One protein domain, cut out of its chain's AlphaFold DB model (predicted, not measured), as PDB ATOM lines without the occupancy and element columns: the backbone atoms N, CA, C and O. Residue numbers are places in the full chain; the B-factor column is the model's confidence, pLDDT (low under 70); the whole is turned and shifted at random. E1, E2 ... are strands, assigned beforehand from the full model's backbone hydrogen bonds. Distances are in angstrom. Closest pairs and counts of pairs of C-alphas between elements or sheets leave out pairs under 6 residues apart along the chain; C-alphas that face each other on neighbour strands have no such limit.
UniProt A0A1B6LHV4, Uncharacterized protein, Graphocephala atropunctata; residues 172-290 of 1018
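AT A GLANCE: This is residues 172 to 290 of the 1018 residues of an uncharacterized protein of Graphocephala atropunctata (UniProt A0A1B6LHV4). This domain has little regular structure: it is a ball of winding loops with one tiny two-stranded hairpin, E1 and E2, set to one side. Residues 172 to 204 lead in through the inside of the ball, and after the hairpin residues 217 to 290 wind widely round. The printed part has 119 residues, with no named helix and two named strands, E1 then E2, antiparallel; the class is all strand, with only 7 residues in named elements. It is compact, with a radius of gyration of the C-alphas of 14.2 A, and spans 46 by 32 by 26 A.

HOW THE PARTS SIT: E1, residues 205 to 207, and E2, residues 213 to 216, form a hairpin of antiparallel neighbours, their directions at 147 degrees. C-alphas 205 and 216 face each other at 4.4 A. N 206 and O 215, 2.8 A apart, are within hydrogen-bond range.

IN THESE COORDINATES: E1 begins at C-alpha 205 (89.933, -98.277, -8.646) and is 6.4 A long. E2 ends at C-alpha 216 (86.201, -96.037, -8.635) and is 8.2 A long.

THE WHOLE: The C-alphas farthest apart, of Ser 234 and Asp 254, are 47.3 A apart. The printed part has no cut, and the link from E1 to E2 is tight. Mean pLDDT of the printed part is 88.0; residues 172 to 176, 233, 238 to 246 and 289 to 290 are under 70.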
ATOM      1  N   PRO A 172     105.574 -94.283  -7.311       45.09
ATOM      2  CA  PRO A 172     106.069 -93.080  -6.644       45.09
ATOM      3  C   PRO A 172     106.093 -93.287  -5.126       45.09
ATOM      4  O   PRO A 172     105.278 -94.039  -4.599       45.09
ATOM      5  N   ASP A 173     107.037 -92.640  -4.436       42.31
ATOM      6  CA  ASP A 173     107.444 -92.968  -3.060       42.31
ATOM      7  C   ASP A 173     106.306 -92.843  -2.019       42.31
ATOM      8  O   ASP A 173     106.151 -91.832  -1.326       42.31
ATOM      9  N   TYR A 174     105.506 -93.909  -1.899       50.06
ATOM     10  CA  TYR A 174     104.373 -94.059  -0.981       50.06
ATOM     11  C   TYR A 174     104.812 -94.279   0.480       50.06
ATOM     12  O   TYR A 174     104.226 -95.080   1.211       50.06
ATOM     13  N   SER A 175     105.814 -93.526   0.936       48.50
ATOM     14  CA  SER A 175     106.193 -93.380   2.349       48.50
ATOM     15  C   SER A 175     105.008 -93.010   3.263       48.50
ATOM     16  O   SER A 175     105.042 -93.279   4.465       48.50
ATOM     17  N   LYS A 176     103.924 -92.461   2.692       67.88
ATOM     18  CA  LYS A 176     102.596 -92.348   3.306       67.88
ATOM     19  C   LYS A 176     101.546 -93.089   2.472       67.88
ATOM     20  O   LYS A 176     101.369 -92.815   1.286       67.88
ATOM     21  N   ALA A 177     100.836 -94.011   3.119       80.69
ATOM     22  CA  ALA A 177      99.850 -94.891   2.502       80.69
ATOM     23  C   ALA A 177      98.517 -94.187   2.185       80.69
ATOM     24  O   ALA A 177      97.856 -93.644   3.067       80.69
ATOM     25  N   LEU A 178      98.093 -94.262   0.924       88.81
ATOM     26  CA  LEU A 178      96.930 -93.553   0.385       88.81
ATOM     27  C   LEU A 178      95.617 -94.323   0.617       88.81
ATOM     28  O   LEU A 178      95.165 -95.056  -0.265       88.81
ATOM     29  N   ARG A 179      94.981 -94.163   1.787       93.75
ATOM     30  CA  ARG A 179      93.624 -94.697   2.037       93.75
ATOM     31  C   ARG A 179      92.570 -93.896   1.253       93.75
ATOM     32  O   ARG A 179      92.326 -92.730   1.559       93.75
ATOM     33  N   LEU A 180      91.926 -94.541   0.282       96.44
ATOM     34  CA  LEU A 180      90.876 -93.969  -0.565       96.44
ATOM     35  C   LEU A 180      89.564 -94.741  -0.434       96.44
ATOM     36  O   LEU A 180      89.558 -95.949  -0.193       96.44
ATOM     37  N   PHE A 181      88.454 -94.043  -0.655       97.62
ATOM     38  CA  PHE A 181      87.086 -94.528  -0.482       97.62
ATOM     39  C   PHE A 181      86.202 -94.100  -1.661       97.62
ATOM     40  O   PHE A 181      86.481 -93.105  -2.330       97.62
ATOM     41  N   ASN A 182      85.112 -94.827  -1.910       97.56
ATOM     42  CA  ASN A 182      84.050 -94.348  -2.801       97.56
ATOM     43  C   ASN A 182      83.056 -93.452  -2.050       97.56
ATOM     44  O   ASN A 182      83.072 -93.369  -0.822       97.56
ATOM     45  N   LYS A 183      82.120 -92.852  -2.793       96.94
ATOM     46  CA  LYS A 183      81.046 -91.986  -2.267       96.94
ATOM     47  C   LYS A 183      80.144 -92.597  -1.177       96.94
ATOM     48  O   LYS A 183      79.358 -91.876  -0.581       96.94
ATOM     49  N   ASN A 184      80.235 -93.905  -0.915       96.81
ATOM     50  CA  ASN A 184      79.506 -94.589   0.163       96.81
ATOM     51  C   ASN A 184      80.400 -94.882   1.388       96.81
ATOM     52  O   ASN A 184      80.035 -95.694   2.238       96.81
ATOM     53  N   GLY A 185      81.613 -94.322   1.439       96.94
ATOM     54  CA  GLY A 185      82.587 -94.560   2.502       96.94
ATOM     55  C   GLY A 185      83.180 -95.974   2.536       96.94
ATOM     56  O   GLY A 185      83.853 -96.312   3.507       96.94
ATOM     57  N   LYS A 186      82.958 -96.816   1.511       97.31
ATOM     58  CA  LYS A 186      83.669 -98.100   1.384       97.31
ATOM     59  C   LYS A 186      85.102 -97.851   0.887       97.31
ATOM     60  O   LYS A 186      85.245 -97.095  -0.077       97.31
ATOM     61  N   PRO A 187      86.127 -98.495   1.470       97.69
ATOM     62  CA  PRO A 187      87.501 -98.385   0.999       97.69
ATOM     63  C   PRO A 187      87.669 -98.977  -0.403       97.69
ATOM     64  O   PRO A 187      86.995 -99.934  -0.792       97.69
ATOM     65  N   LEU A 188      88.593 -98.379  -1.147       97.69
ATOM     66  CA  LEU A 188      89.014 -98.740  -2.501       97.69
ATOM     67  C   LEU A 188      90.502 -99.116  -2.556       97.69
ATOM     68  O   LEU A 188      90.931 -99.825  -3.466       97.69
ATOM     69  N   THR A 189      91.273 -98.679  -1.563       96.94
ATOM     70  CA  THR A 189      92.646 -99.110  -1.296       96.94
ATOM     71  C   THR A 189      92.759 -99.679   0.117       96.94
ATOM     72  O   THR A 189      91.933 -99.395   0.989       96.94
ATOM     73  N   ASP A 190      93.767-100.519   0.353       96.00
ATOM     74  CA  ASP A 190      94.090-100.990   1.696       96.00
ATOM     75  C   ASP A 190      94.823 -99.923   2.529       96.00
ATOM     76  O   ASP A 190      95.162 -98.831   2.068       96.00
ATOM     77  N   ARG A 191      95.113-100.258   3.789       92.06
ATOM     78  CA  ARG A 191      95.861 -99.397   4.719       92.06
ATOM     79  C   ARG A 191      97.312 -99.100   4.297       92.06
ATOM     80  O   ARG A 191      97.960 -98.308   4.971       92.06
ATOM     81  N   MET A 192      97.817 -99.735   3.234       92.56
ATOM     82  CA  MET A 192      99.112 -99.466   2.595       92.56
ATOM     83  C   MET A 192      98.966 -98.704   1.263       92.56
ATOM     84  O   MET A 192      99.954 -98.511   0.561       92.56
ATOM     85  N   GLY A 193      97.754 -98.264   0.906       93.69
ATOM     86  CA  GLY A 193      97.460 -97.564  -0.346       93.69
ATOM     87  C   GLY A 193      97.359 -98.470  -1.575       93.69
ATOM     88  O   GLY A 193      97.251 -97.968  -2.691       93.69
ATOM     89  N   ARG A 194      97.379 -99.798  -1.407       94.62
ATOM     90  CA  ARG A 194      97.297-100.740  -2.531       94.62
ATOM     91  C   ARG A 194      95.852-100.846  -3.019       94.62
ATOM     92  O   ARG A 194      94.973-101.010  -2.173       94.62
ATOM     93  N   PRO A 195      95.584-100.825  -4.338       96.75
ATOM     94  CA  PRO A 195      94.271-101.139  -4.894       96.75
ATOM     95  C   PRO A 195      93.665-102.413  -4.295       96.75
ATOM     96  O   PRO A 195      94.265-103.488  -4.356       96.75
ATOM     97  N   LEU A 196      92.465-102.294  -3.730       97.50
ATOM     98  CA  LEU A 196      91.656-103.453  -3.374       97.50
ATOM     99  C   LEU A 196      91.080-104.079  -4.646       97.50
ATOM    100  O   LEU A 196      90.835-103.386  -5.635       97.50
ATOM    101  N   VAL A 197      90.838-105.389  -4.604       97.56
ATOM    102  CA  VAL A 197      90.212-106.148  -5.694       97.56
ATOM    103  C   VAL A 197      88.938-106.830  -5.214       97.56
ATOM    104  O   VAL A 197      88.848-107.238  -4.053       97.56
ATOM    105  N   ASP A 198      87.964-106.969  -6.106       97.69
ATOM    106  CA  ASP A 198      86.755-107.752  -5.870       97.69
ATOM    107  C   ASP A 198      87.040-109.275  -5.856       97.69
ATOM    108  O   ASP A 198      88.176-109.737  -6.017       97.69
ATOM    109  N   ILE A 199      85.996-110.079  -5.649       96.88
ATOM    110  CA  ILE A 199      86.077-111.548  -5.645       96.88
ATOM    111  C   ILE A 199      86.458-112.146  -7.017       96.88
ATOM    112  O   ILE A 199      86.915-113.287  -7.081       96.88
ATOM    113  N   LEU A 200      86.309-111.382  -8.106       95.88
ATOM    114  CA  LEU A 200      86.713-111.747  -9.468       95.88
ATOM    115  C   LEU A 200      88.157-111.311  -9.789       95.88
ATOM    116  O   LEU A 200      88.677-111.658 -10.850       95.88
ATOM    117  N   GLY A 201      88.817-110.577  -8.886       95.94
ATOM    118  CA  GLY A 201      90.157-110.020  -9.074       95.94
ATOM    119  C   GLY A 201      90.193-108.678  -9.814       95.94
ATOM    120  O   GLY A 201      91.278-108.225 -10.175       95.94
ATOM    121  N   GLN A 202      89.046-108.033 -10.043       97.06
ATOM    122  CA  GLN A 202      88.965-106.711 -10.667       97.06
ATOM    123  C   GLN A 202      89.315-105.622  -9.639       97.06
ATOM    124  O   GLN A 202      88.773-105.650  -8.532       97.06
ATOM    125  N   PRO A 203      90.194-104.653  -9.960       97.31
ATOM    126  CA  PRO A 203      90.511-103.563  -9.045       97.31
ATOM    127  C   PRO A 203      89.295-102.657  -8.829       97.31
ATOM    128  O   PRO A 203      88.582-102.313  -9.771       97.31
ATOM    129  N   LEU A 204      89.079-102.229  -7.583       97.94
ATOM    130  CA  LEU A 204      87.992-101.310  -7.223       97.94
ATOM    131  C   LEU A 204      88.267 -99.857  -7.650       97.94
ATOM    132  O   LEU A 204      87.369 -99.017  -7.573       97.94
ATOM    133  N   VAL A 205      89.491 -99.566  -8.097       97.56
ATOM    134  CA  VAL A 205      89.933 -98.277  -8.646       97.56
ATOM    135  C   VAL A 205      90.301 -98.408 -10.117       97.56
ATOM    136  O   VAL A 205      90.875 -99.413 -10.537       97.56
ATOM    137  N   VAL A 206      90.038 -97.354 -10.883       97.31
ATOM    138  CA  VAL A 206      90.607 -97.159 -12.217       97.31
ATOM    139  C   VAL A 206      91.889 -96.342 -12.074       97.31
ATOM    140  O   VAL A 206      91.898 -95.295 -11.419       97.31
ATOM    141  N   LEU A 207      92.965 -96.829 -12.691       95.56
ATOM    142  CA  LEU A 207      94.227 -96.104 -12.829       95.56
ATOM    143  C   LEU A 207      94.307 -95.454 -14.214       95.56
ATOM    144  O   LEU A 207      93.802 -96.015 -15.188       95.56
ATOM    145  N   ASP A 208      94.970 -94.305 -14.310       94.38
ATOM    146  CA  ASP A 208      95.410 -93.763 -15.595       94.38
ATOM    147  C   ASP A 208      96.697 -94.438 -16.105       94.38
ATOM    148  O   ASP A 208      97.285 -95.313 -15.462       94.38
ATOM    149  N   ASN A 209      97.160 -94.006 -17.280       94.06
ATOM    150  CA  ASN A 209      98.377 -94.513 -17.922       94.06
ATOM    151  C   ASN A 209      99.663 -94.227 -17.116       94.06
ATOM    152  O   ASN A 209     100.724 -94.725 -17.481       94.06
ATOM    153  N   GLN A 210      99.587 -93.414 -16.057       92.81
ATOM    154  CA  GLN A 210     100.673 -93.074 -15.140       92.81
ATOM    155  C   GLN A 210     100.511 -93.765 -13.770       92.81
ATOM    156  O   GLN A 210     101.233 -93.445 -12.828       92.81
ATOM    157  N   GLY A 211      99.560 -94.698 -13.632       89.38
ATOM    158  CA  GLY A 211      99.302 -95.431 -12.391       89.38
ATOM    159  C   GLY A 211      98.587 -94.616 -11.306       89.38
ATOM    160  O   GLY A 211      98.500 -95.072 -10.166       89.38
ATOM    161  N   ARG A 212      98.071 -93.422 -11.623       90.25
ATOM    162  CA  ARG A 212      97.356 -92.558 -10.670       90.25
ATOM    163  C   ARG A 212      95.885 -92.954 -10.616       90.25
ATOM    164  O   ARG A 212      95.272 -93.220 -11.645       90.25
ATOM    165  N   ILE A 213      95.309 -92.980  -9.417       93.62
ATOM    166  CA  ILE A 213      93.900 -93.342  -9.210       93.62
ATOM    167  C   ILE A 213      93.009 -92.180  -9.663       93.62
ATOM    168  O   ILE A 213      93.082 -91.094  -9.094       93.62
ATOM    169  N   ILE A 214      92.165 -92.419 -10.671       95.62
ATOM    170  CA  ILE A 214      91.285 -91.395 -11.264       95.62
ATOM    171  C   ILE A 214      89.810 -91.548 -10.874       95.62
ATOM    172  O   ILE A 214      89.084 -90.558 -10.842       95.62
ATOM    173  N   SER A 215      89.345 -92.761 -10.575       97.31
ATOM    174  CA  SER A 215      87.945 -93.037 -10.224       97.31
ATOM    175  C   SER A 215      87.781 -94.404  -9.553       97.31
ATOM    176  O   SER A 215      88.706 -95.221  -9.545       97.31
ATOM    177  N   ASP A 216      86.607 -94.670  -8.974       97.69
ATOM    178  CA  ASP A 216      86.201 -96.037  -8.635       97.69
ATOM    179  C   ASP A 216      85.875 -96.845  -9.906       97.69
ATOM    180  O   ASP A 216      85.654 -96.282 -10.980       97.69
ATOM    181  N   MET A 217      85.802 -98.175  -9.798       96.50
ATOM    182  CA  MET A 217      85.529 -99.091 -10.924       96.50
ATOM    183  C   MET A 217      84.194 -98.843 -11.660       96.50
ATOM    184  O   MET A 217      83.888 -99.517 -12.641       96.50
ATOM    185  N   ARG A 218      83.362 -97.916 -11.168       96.75
ATOM    186  CA  ARG A 218      82.064 -97.522 -11.729       96.75
ATOM    187  C   ARG A 218      82.080 -96.069 -12.234       96.75
ATOM    188  O   ARG A 218      81.015 -95.516 -12.494       96.75
ATOM    189  N   GLY A 219      83.261 -95.454 -12.344       96.75
ATOM    190  CA  GLY A 219      83.470 -94.094 -12.843       96.75
ATOM    191  C   GLY A 219      83.181 -92.976 -11.836       96.75
ATOM    192  O   GLY A 219      83.192 -91.812 -12.224       96.75
ATOM    193  N   ASN A 220      82.917 -93.281 -10.560       97.25
ATOM    194  CA  ASN A 220      82.674 -92.244  -9.552       97.25
ATOM    195  C   ASN A 220      83.989 -91.640  -9.057       97.25
ATOM    196  O   ASN A 220      85.034 -92.289  -9.051       97.25
ATOM    197  N   GLN A 221      83.902 -90.415  -8.550       96.94
ATOM    198  CA  GLN A 221      84.989 -89.760  -7.832       96.94
ATOM    199  C   GLN A 221      85.427 -90.577  -6.601       96.94
ATOM    200  O   GLN A 221      84.595 -91.173  -5.907       96.94
ATOM    201  N   VAL A 222      86.739 -90.613  -6.356       97.12
ATOM    202  CA  VAL A 222      87.345 -91.189  -5.144       97.12
ATOM    203  C   VAL A 222      87.560 -90.106  -4.094       97.12
ATOM    204  O   VAL A 222      87.780 -88.945  -4.439       97.12
ATOM    205  N   PHE A 223      87.543 -90.494  -2.822       96.50
ATOM    206  CA  PHE A 223      87.669 -89.588  -1.683       96.50
ATOM    207  C   PHE A 223      88.740 -90.071  -0.701       96.50
ATOM    208  O   PHE A 223      88.948 -91.279  -0.572       96.50
ATOM    209  N   ASN A 224      89.413 -89.156  -0.003       95.00
ATOM    210  CA  ASN A 224      90.312 -89.493   1.112       95.00
ATOM    211  C   ASN A 224      89.523 -89.730   2.425       95.00
ATOM    212  O   ASN A 224      88.291 -89.712   2.430       95.00
ATOM    213  N   THR A 225      90.208 -89.956   3.554       91.81
ATOM    214  CA  THR A 225      89.554 -90.139   4.871       91.81
ATOM    215  C   THR A 225      88.782 -88.911   5.371       91.81
ATOM    216  O   THR A 225      87.899 -89.080   6.206       91.81
ATOM    217  N   LEU A 226      89.059 -87.701   4.869       93.06
ATOM    218  CA  LEU A 226      88.295 -86.483   5.188       93.06
ATOM    219  C   LEU A 226      87.061 -86.284   4.289       93.06
ATOM    220  O   LEU A 226      86.285 -85.361   4.518       93.06
ATOM    221  N   GLY A 227      86.859 -87.131   3.273       94.12
ATOM    222  CA  GLY A 227      85.798 -86.944   2.279       94.12
ATOM    223  C   GLY A 227      86.142 -85.926   1.185       94.12
ATOM    224  O   GLY A 227      85.263 -85.546   0.414       94.12
ATOM    225  N   GLU A 228      87.400 -85.495   1.076       94.38
ATOM    226  CA  GLU A 228      87.866 -84.618  -0.001       94.38
ATOM    227  C   GLU A 228      88.106 -85.428  -1.282       94.38
ATOM    228  O   GLU A 228      88.611 -86.552  -1.231       94.38
ATOM    229  N   SER A 229      87.782 -84.854  -2.446       93.38
ATOM    230  CA  SER A 229      88.004 -85.504  -3.744       93.38
ATOM    231  C   SER A 229      89.489 -85.728  -4.025       93.38
ATOM    232  O   SER A 229      90.275 -84.782  -4.101       93.38
ATOM    233  N   GLY A 230      89.858 -86.983  -4.272       80.06
ATOM    234  CA  GLY A 230      91.228 -87.384  -4.582       80.06
ATOM    235  C   GLY A 230      91.675 -87.164  -6.029       80.06
ATOM    236  O   GLY A 230      92.788 -87.548  -6.368       80.06
ATOM    237  N   ILE A 231      90.826 -86.581  -6.885       78.19
ATOM    238  CA  ILE A 231      91.150 -86.340  -8.304       78.19
ATOM    239  C   ILE A 231      91.981 -85.060  -8.488       78.19
ATOM    240  O   ILE A 231      92.780 -84.968  -9.420       78.19
ATOM    241  N   TYR A 232      91.798 -84.057  -7.627       76.44
ATOM    242  CA  TYR A 232      92.473 -82.771  -7.782       76.44
ATOM    243  C   TYR A 232      93.923 -82.847  -7.298       76.44
ATOM    244  O   TYR A 232      94.205 -83.296  -6.190       76.44
ATOM    245  N   SER A 233      94.853 -82.347  -8.115       68.56
ATOM    246  CA  SER A 233      96.294 -82.324  -7.823       68.56
ATOM    247  C   SER A 233      96.683 -81.445  -6.626       68.56
ATOM    248  O   SER A 233      97.823 -81.508  -6.172       68.56
ATOM    249  N   SER A 234      95.753 -80.631  -6.123       76.00
ATOM    250  CA  SER A 234      95.884 -79.818  -4.914       76.00
ATOM    251  C   SER A 234      95.430 -80.526  -3.632       76.00
ATOM    252  O   SER A 234      95.790 -80.067  -2.549       76.00
ATOM    253  N   THR A 235      94.651 -81.613  -3.710       74.06
ATOM    254  CA  THR A 235      94.162 -82.311  -2.513       74.06
ATOM    255  C   THR A 235      95.323 -83.033  -1.837       74.06
ATOM    256  O   THR A 235      95.986 -83.872  -2.453       74.06
ATOM    257  N   ASN A 236      95.563 -82.762  -0.551       70.56
ATOM    258  CA  ASN A 236      96.599 -83.469   0.197       70.56
ATOM    259  C   ASN A 236      96.125 -84.880   0.576       70.56
ATOM    260  O   ASN A 236      95.711 -85.153   1.700       70.56
ATOM    261  N   LEU A 237      96.224 -85.799  -0.384       70.88
ATOM    262  CA  LEU A 237      95.917 -87.213  -0.196       70.88
ATOM    263  C   LEU A 237      96.767 -87.884   0.900       70.88
ATOM    264  O   LEU A 237      96.366 -88.915   1.438       70.88
ATOM    265  N   PHE A 238      97.923 -87.308   1.251       67.19
ATOM    266  CA  PHE A 238      98.852 -87.828   2.256       67.19
ATOM    267  C   PHE A 238      98.466 -87.442   3.688       67.19
ATOM    268  O   PHE A 238      99.300 -86.990   4.486       67.19
ATOM    269  N   LEU A 239      97.202 -87.680   4.029       61.53
ATOM    270  CA  LEU A 239      96.791 -87.792   5.419       61.53
ATOM    271  C   LEU A 239      97.609 -88.922   6.048       61.53
ATOM    272  O   LEU A 239      97.622 -90.050   5.549       61.53
ATOM    273  N   SER A 240      98.335 -88.607   7.122       57.59
ATOM    274  CA  SER A 240      98.945 -89.646   7.950       57.59
ATOM    275  C   SER A 240      97.837 -90.624   8.352       57.59
ATOM    276  O   SER A 240      96.753 -90.154   8.713       57.59
ATOM    277  N   PRO A 241      98.057 -91.951   8.293       57.12
ATOM    278  CA  PRO A 241      97.084 -92.873   8.854       57.12
ATOM    279  C   PRO A 241      96.834 -92.465  10.307       57.12
ATOM    280  O   PRO A 241      97.785 -92.204  11.047       57.12
ATOM    281  N   SER A 242      95.562 -92.392  10.694       59.66
ATOM    282  CA  SER A 242      95.163 -92.361  12.099       59.66
ATOM    283  C   SER A 242      95.912 -93.470  12.841       59.66
ATOM    284  O   SER A 242      96.128 -94.548  12.280       59.66
ATOM    285  N   GLU A 243      96.280 -93.236  14.103       61.12
ATOM    286  CA  GLU A 243      96.991 -94.211  14.953       61.12
ATOM    287  C   GLU A 243      96.106 -95.412  15.363       61.12
ATOM    288  O   GLU A 243      96.346 -96.073  16.369       61.12
ATOM    289  N   GLU A 244      95.082 -95.714  14.556       62.28
ATOM    290  CA  GLU A 244      94.356 -96.977  14.533       62.28
ATOM    291  C   GLU A 244      95.345 -98.141  14.572       62.28
ATOM    292  O   GLU A 244      96.152 -98.338  13.653       62.28
ATOM    293  N   GLU A 245      95.250 -98.929  15.641       57.06
ATOM    294  CA  GLU A 245      96.104-100.086  15.844       57.06
ATOM    295  C   GLU A 245      96.076-101.020  14.623       57.06
ATOM    296  O   GLU A 245      95.049-101.144  13.944       57.06
ATOM    297  N   PRO A 246      97.192-101.704  14.310       63.84
ATOM    298  CA  PRO A 246      97.295-102.558  13.135       63.84
ATOM    299  C   PRO A 246      96.391-103.791  13.279       63.84
ATOM    300  O   PRO A 246      96.859-104.863  13.668       63.84
ATOM    301  N   GLY A 247      95.117-103.628  12.899       79.94
ATOM    302  CA  GLY A 247      94.021-104.575  13.097       79.94
ATOM    303  C   GLY A 247      94.422-106.018  12.820       79.94
ATOM    304  O   GLY A 247      95.090-106.306  11.821       79.94
ATOM    305  N   ILE A 248      94.072-106.909  13.745       89.88
ATOM    306  CA  ILE A 248      94.562-108.289  13.771       89.88
ATOM    307  C   ILE A 248      94.101-109.021  12.495       89.88
ATOM    308  O   ILE A 248      92.917-108.953  12.160       89.88
ATOM    309  N   PRO A 249      95.002-109.713  11.767       93.38
ATOM    310  CA  PRO A 249      94.618-110.589  10.664       93.38
ATOM    311  C   PRO A 249      93.550-111.594  11.095       93.38
ATOM    312  O   PRO A 249      93.742-112.319  12.073       93.38
ATOM    313  N   LEU A 250      92.448-111.677  10.351       93.12
ATOM    314  CA  LEU A 250      91.509-112.776  10.505       93.12
ATOM    315  C   LEU A 250      92.179-114.046   9.980       93.12
ATOM    316  O   LEU A 250      92.585-114.129   8.818       93.12
ATOM    317  N   LEU A 251      92.317-115.025  10.866       92.12
ATOM    318  CA  LEU A 251      92.882-116.330  10.564       92.12
ATOM    319  C   LEU A 251      91.780-117.387  10.603       92.12
ATOM    320  O   LEU A 251      90.813-117.263  11.354       92.12
ATOM    321  N   ASP A 252      91.959-118.431   9.805       89.44
ATOM    322  CA  ASP A 252      91.111-119.621   9.809       89.44
ATOM    323  C   ASP A 252      91.155-120.338  11.179       89.44
ATOM    324  O   ASP A 252      92.031-120.069  12.005       89.44
ATOM    325  N   ILE A 253      90.243-121.283  11.419       85.12
ATOM    326  CA  ILE A 253      90.110-122.052  12.673       85.12
ATOM    327  C   ILE A 253      91.454-122.686  13.084       85.12
ATOM    328  O   ILE A 253      91.837-122.660  14.255       85.12
ATOM    329  N   ASP A 254      92.202-123.182  12.097       87.06
ATOM    330  CA  ASP A 254      93.530-123.789  12.237       87.06
ATOM    331  C   ASP A 254      94.663-122.787  12.550       87.06
ATOM    332  O   ASP A 254      95.799-123.193  12.797       87.06
ATOM    333  N   LYS A 255      94.387-121.478  12.486       87.81
ATOM    334  CA  LYS A 255      95.324-120.338  12.586       87.81
ATOM    335  C   LYS A 255      96.476-120.308  11.566       87.81
ATOM    336  O   LYS A 255      97.342-119.443  11.647       87.81
ATOM    337  N   LYS A 256      96.482-121.215  10.583       88.94
ATOM    338  CA  LYS A 256      97.526-121.339   9.542       88.94
ATOM    339  C   LYS A 256      97.305-120.450   8.318       88.94
ATOM    340  O   LYS A 256      98.258-120.163   7.596       88.94
ATOM    341  N   HIS A 257      96.061-120.060   8.050       90.62
ATOM    342  CA  HIS A 257      95.673-119.398   6.807       90.62
ATOM    343  C   HIS A 257      94.981-118.067   7.077       90.62
ATOM    344  O   HIS A 257      94.165-117.951   7.988       90.62
ATOM    345  N   ILE A 258      95.333-117.073   6.264       93.62
ATOM    346  CA  ILE A 258      94.752-115.732   6.273       93.62
ATOM    347  C   ILE A 258      93.397-115.789   5.561       93.62
ATOM    348  O   ILE A 258      93.315-116.260   4.424       93.62
ATOM    349  N   LEU A 259      92.338-115.312   6.216       95.00
ATOM    350  CA  LEU A 259      90.998-115.266   5.641       95.00
ATOM    351  C   LEU A 259      90.835-114.026   4.761       95.00
ATOM    352  O   LEU A 259      90.890-112.895   5.236       95.00
ATOM    353  N   PHE A 260      90.567-114.259   3.477       96.00
ATOM    354  CA  PHE A 260      90.095-113.235   2.550       96.00
ATOM    355  C   PHE A 260      88.576-113.328   2.458       96.00
ATOM    356  O   PHE A 260      88.056-114.285   1.875       96.00
ATOM    357  N   LEU A 261      87.885-112.364   3.068       96.31
ATOM    358  CA  LEU A 261      86.427-112.309   3.152       96.31
ATOM    359  C   LEU A 261      85.866-111.253   2.198       96.31
ATOM    360  O   LEU A 261      86.441-110.175   2.047       96.31
ATOM    361  N   TYR A 262      84.714-111.551   1.605       97.19
ATOM    362  CA  TYR A 262      84.001-110.703   0.655       97.19
ATOM    363  C   TYR A 262      82.504-110.620   1.002       97.19
ATOM    364  O   TYR A 262      81.934-111.571   1.544       97.19
ATOM    365  N   ASP A 263      81.861-109.495   0.674       95.94
ATOM    366  CA  ASP A 263      80.404-109.337   0.761       95.94
ATOM    367  C   ASP A 263      79.667-110.042  -0.391       95.94
ATOM    368  O   ASP A 263      80.268-110.469  -1.378       95.94
ATOM    369  N   ASN A 264      78.338-110.137  -0.302       94.94
ATOM    370  CA  ASN A 264      77.503-110.771  -1.335       94.94
ATOM    371  C   ASN A 264      77.486-110.060  -2.697       94.94
ATOM    372  O   ASN A 264      76.911-110.583  -3.650       94.94
ATOM    373  N   LYS A 265      78.123-108.892  -2.812       95.12
ATOM    374  CA  LYS A 265      78.348-108.179  -4.074       95.12
ATOM    375  C   LYS A 265      79.805-108.305  -4.542       95.12
ATOM    376  O   LYS A 265      80.181-107.640  -5.499       95.12
ATOM    377  N   GLY A 266      80.610-109.138  -3.880       95.88
ATOM    378  CA  GLY A 266      82.000-109.414  -4.220       95.88
ATOM    379  C   GLY A 266      83.011-108.379  -3.728       95.88
ATOM    380  O   GLY A 266      84.178-108.497  -4.085       95.88
ATOM    381  N   HIS A 267      82.627-107.384  -2.920       96.88
ATOM    382  CA  HIS A 267      83.595-106.416  -2.386       96.88
ATOM    383  C   HIS A 267      84.381-107.048  -1.235       96.88
ATOM    384  O   HIS A 267      83.762-107.702  -0.393       96.88
ATOM    385  N   PRO A 268      85.697-106.821  -1.124       97.62
ATOM    386  CA  PRO A 268      86.473-107.290   0.010       97.62
ATOM    387  C   PRO A 268      85.989-106.641   1.311       97.62
ATOM    388  O   PRO A 268      85.583-105.478   1.356       97.62
ATOM    389  N   LEU A 269      86.060-107.430   2.377       97.44
ATOM    390  CA  LEU A 269      85.840-107.048   3.771       97.44
ATOM    391  C   LEU A 269      87.153-107.076   4.576       97.44
ATOM    392  O   LEU A 269      87.194-106.605   5.711       97.44
ATOM    393  N   THR A 270      88.222-107.603   3.972       97.12
ATOM    394  CA  THR A 270      89.572-107.737   4.534       97.12
ATOM    395  C   THR A 270      90.644-107.241   3.561       97.12
ATOM    396  O   THR A 270      90.476-107.380   2.349       97.12
ATOM    397  N   ASP A 271      91.760-106.714   4.074       96.31
ATOM    398  CA  ASP A 271      92.914-106.298   3.260       96.31
ATOM    399  C   ASP A 271      93.723-107.485   2.689       96.31
ATOM    400  O   ASP A 271      93.401-108.658   2.899       96.31
ATOM    401  N   CYS A 272      94.817-107.190   1.971       93.94
ATOM    402  CA  CYS A 272      95.716-108.214   1.421       93.94
ATOM    403  C   CYS A 272      96.475-109.044   2.486       93.94
ATOM    404  O   CYS A 272      97.208-109.968   2.135       93.94
ATOM    405  N   LEU A 273      96.274-108.749   3.776       94.81
ATOM    406  CA  LEU A 273      96.795-109.454   4.945       94.81
ATOM    407  C   LEU A 273      95.659-110.034   5.820       94.81
ATOM    408  O   LEU A 273      95.918-110.420   6.959       94.81
ATOM    409  N   GLY A 274      94.416-110.081   5.319       95.56
ATOM    410  CA  GLY A 274      93.233-110.610   6.015       95.56
ATOM    411  C   GLY A 274      92.717-109.747   7.167       95.56
ATOM    412  O   GLY A 274      91.903-110.207   7.965       95.56
ATOM    413  N   ARG A 275      93.195-108.511   7.310       95.62
ATOM    414  CA  ARG A 275      92.798-107.608   8.401       95.62
ATOM    415  C   ARG A 275      91.451-106.970   8.063       95.62
ATOM    416  O   ARG A 275      91.292-106.573   6.907       95.62
ATOM    417  N   PRO A 276      90.500-106.828   9.005       96.44
ATOM    418  CA  PRO A 276      89.219-106.177   8.734       96.44
ATOM    419  C   PRO A 276      89.409-104.786   8.122       96.44
ATOM    420  O   PRO A 276      90.169-103.967   8.639       96.44
ATOM    421  N   LEU A 277      88.720-104.517   7.014       96.25
ATOM    422  CA  LEU A 277      88.750-103.206   6.371       96.25
ATOM    423  C   LEU A 277      87.934-102.187   7.172       96.25
ATOM    424  O   LEU A 277      86.915-102.520   7.776       96.25
ATOM    425  N   VAL A 278      88.369-100.929   7.133       95.69
ATOM    426  CA  VAL A 278      87.728 -99.796   7.816       95.69
ATOM    427  C   VAL A 278      87.018 -98.925   6.778       95.69
ATOM    428  O   VAL A 278      87.540 -98.717   5.683       95.69
ATOM    429  N   LYS A 279      85.821 -98.424   7.093       96.62
ATOM    430  CA  LYS A 279      85.109 -97.419   6.283       96.62
ATOM    431  C   LYS A 279      85.689 -96.022   6.525       96.62
ATOM    432  O   LYS A 279      86.352 -95.794   7.532       96.62
ATOM    433  N   ALA A 280      85.349 -95.060   5.668       95.44
ATOM    434  CA  ALA A 280      85.722 -93.651   5.854       95.44
ATOM    435  C   ALA A 280      85.271 -93.085   7.221       95.44
ATOM    436  O   ALA A 280      85.925 -92.219   7.782       95.44
ATOM    437  N   SER A 281      84.187 -93.624   7.795       94.75
ATOM    438  CA  SER A 281      83.665 -93.263   9.119       94.75
ATOM    439  C   SER A 281      84.383 -93.922  10.311       94.75
ATOM    440  O   SER A 281      83.814 -93.975  11.399       94.75
ATOM    441  N   GLY A 282      85.560 -94.530  10.121       93.75
ATOM    442  CA  GLY A 282      86.295 -95.262  11.168       93.75
ATOM    443  C   GLY A 282      85.651 -96.587  11.612       93.75
ATOM    444  O   GLY A 282      86.267 -97.375  12.325       93.75
ATOM    445  N   SER A 283      84.422 -96.883  11.177       94.25
ATOM    446  CA  SER A 283      83.734 -98.138  11.503       94.25
ATOM    447  C   SER A 283      84.240 -99.307  10.652       94.25
ATOM    448  O   SER A 283      84.394 -99.188   9.434       94.25
ATOM    449  N   LEU A 284      84.453-100.467  11.279       94.56
ATOM    450  CA  LEU A 284      84.845-101.687  10.571       94.56
ATOM    451  C   LEU A 284      83.775-102.118   9.548       94.56
ATOM    452  O   LEU A 284      82.565-101.927   9.729       94.56
ATOM    453  N   MET A 285      84.222-102.724   8.449       95.12
ATOM    454  CA  MET A 285      83.359-103.398   7.473       95.12
ATOM    455  C   MET A 285      82.841-104.744   7.990       95.12
ATOM    456  O   MET A 285      81.774-105.179   7.564       95.12
ATOM    457  N   ILE A 286      83.572-105.367   8.916       94.56
ATOM    458  CA  ILE A 286      83.178-106.575   9.640       94.56
ATOM    459  C   ILE A 286      82.854-106.156  11.071       94.56
ATOM    460  O   ILE A 286      83.724-105.645  11.773       94.56
ATOM    461  N   GLY A 287      81.610-106.362  11.501       87.88
ATOM    462  CA  GLY A 287      81.254-106.223  12.910       87.88
ATOM    463  C   GLY A 287      81.941-107.312  13.733       87.88
ATOM    464  O   GLY A 287      81.881-108.486  13.376       87.88
ATOM    465  N   MET A 288      82.597-106.913  14.818       72.31
ATOM    466  CA  MET A 288      83.118-107.813  15.842       72.31
ATOM    467  C   MET A 288      82.624-107.271  17.183       72.31
ATOM    468  O   MET A 288      83.030-106.177  17.576       72.31
ATOM    469  N   ASP A 289      81.730-107.990  17.865       64.44
ATOM    470  CA  ASP A 289      81.406-107.664  19.259       64.44
ATOM    471  C   ASP A 289      82.673-107.867  20.111       64.44
ATOM    472  O   ASP A 289      83.233-108.968  20.087       64.44
ATOM    473  N   PRO A 290      83.140-106.864  20.878       50.44
ATOM    474  CA  PRO A 290      84.291-107.020  21.768       50.44
ATOM    475  C   PRO A 290      84.093-108.062  22.887       50.44
ATOM    476  O   PRO A 290      85.030-108.311  23.645       50.44
TER     477      PRO A 290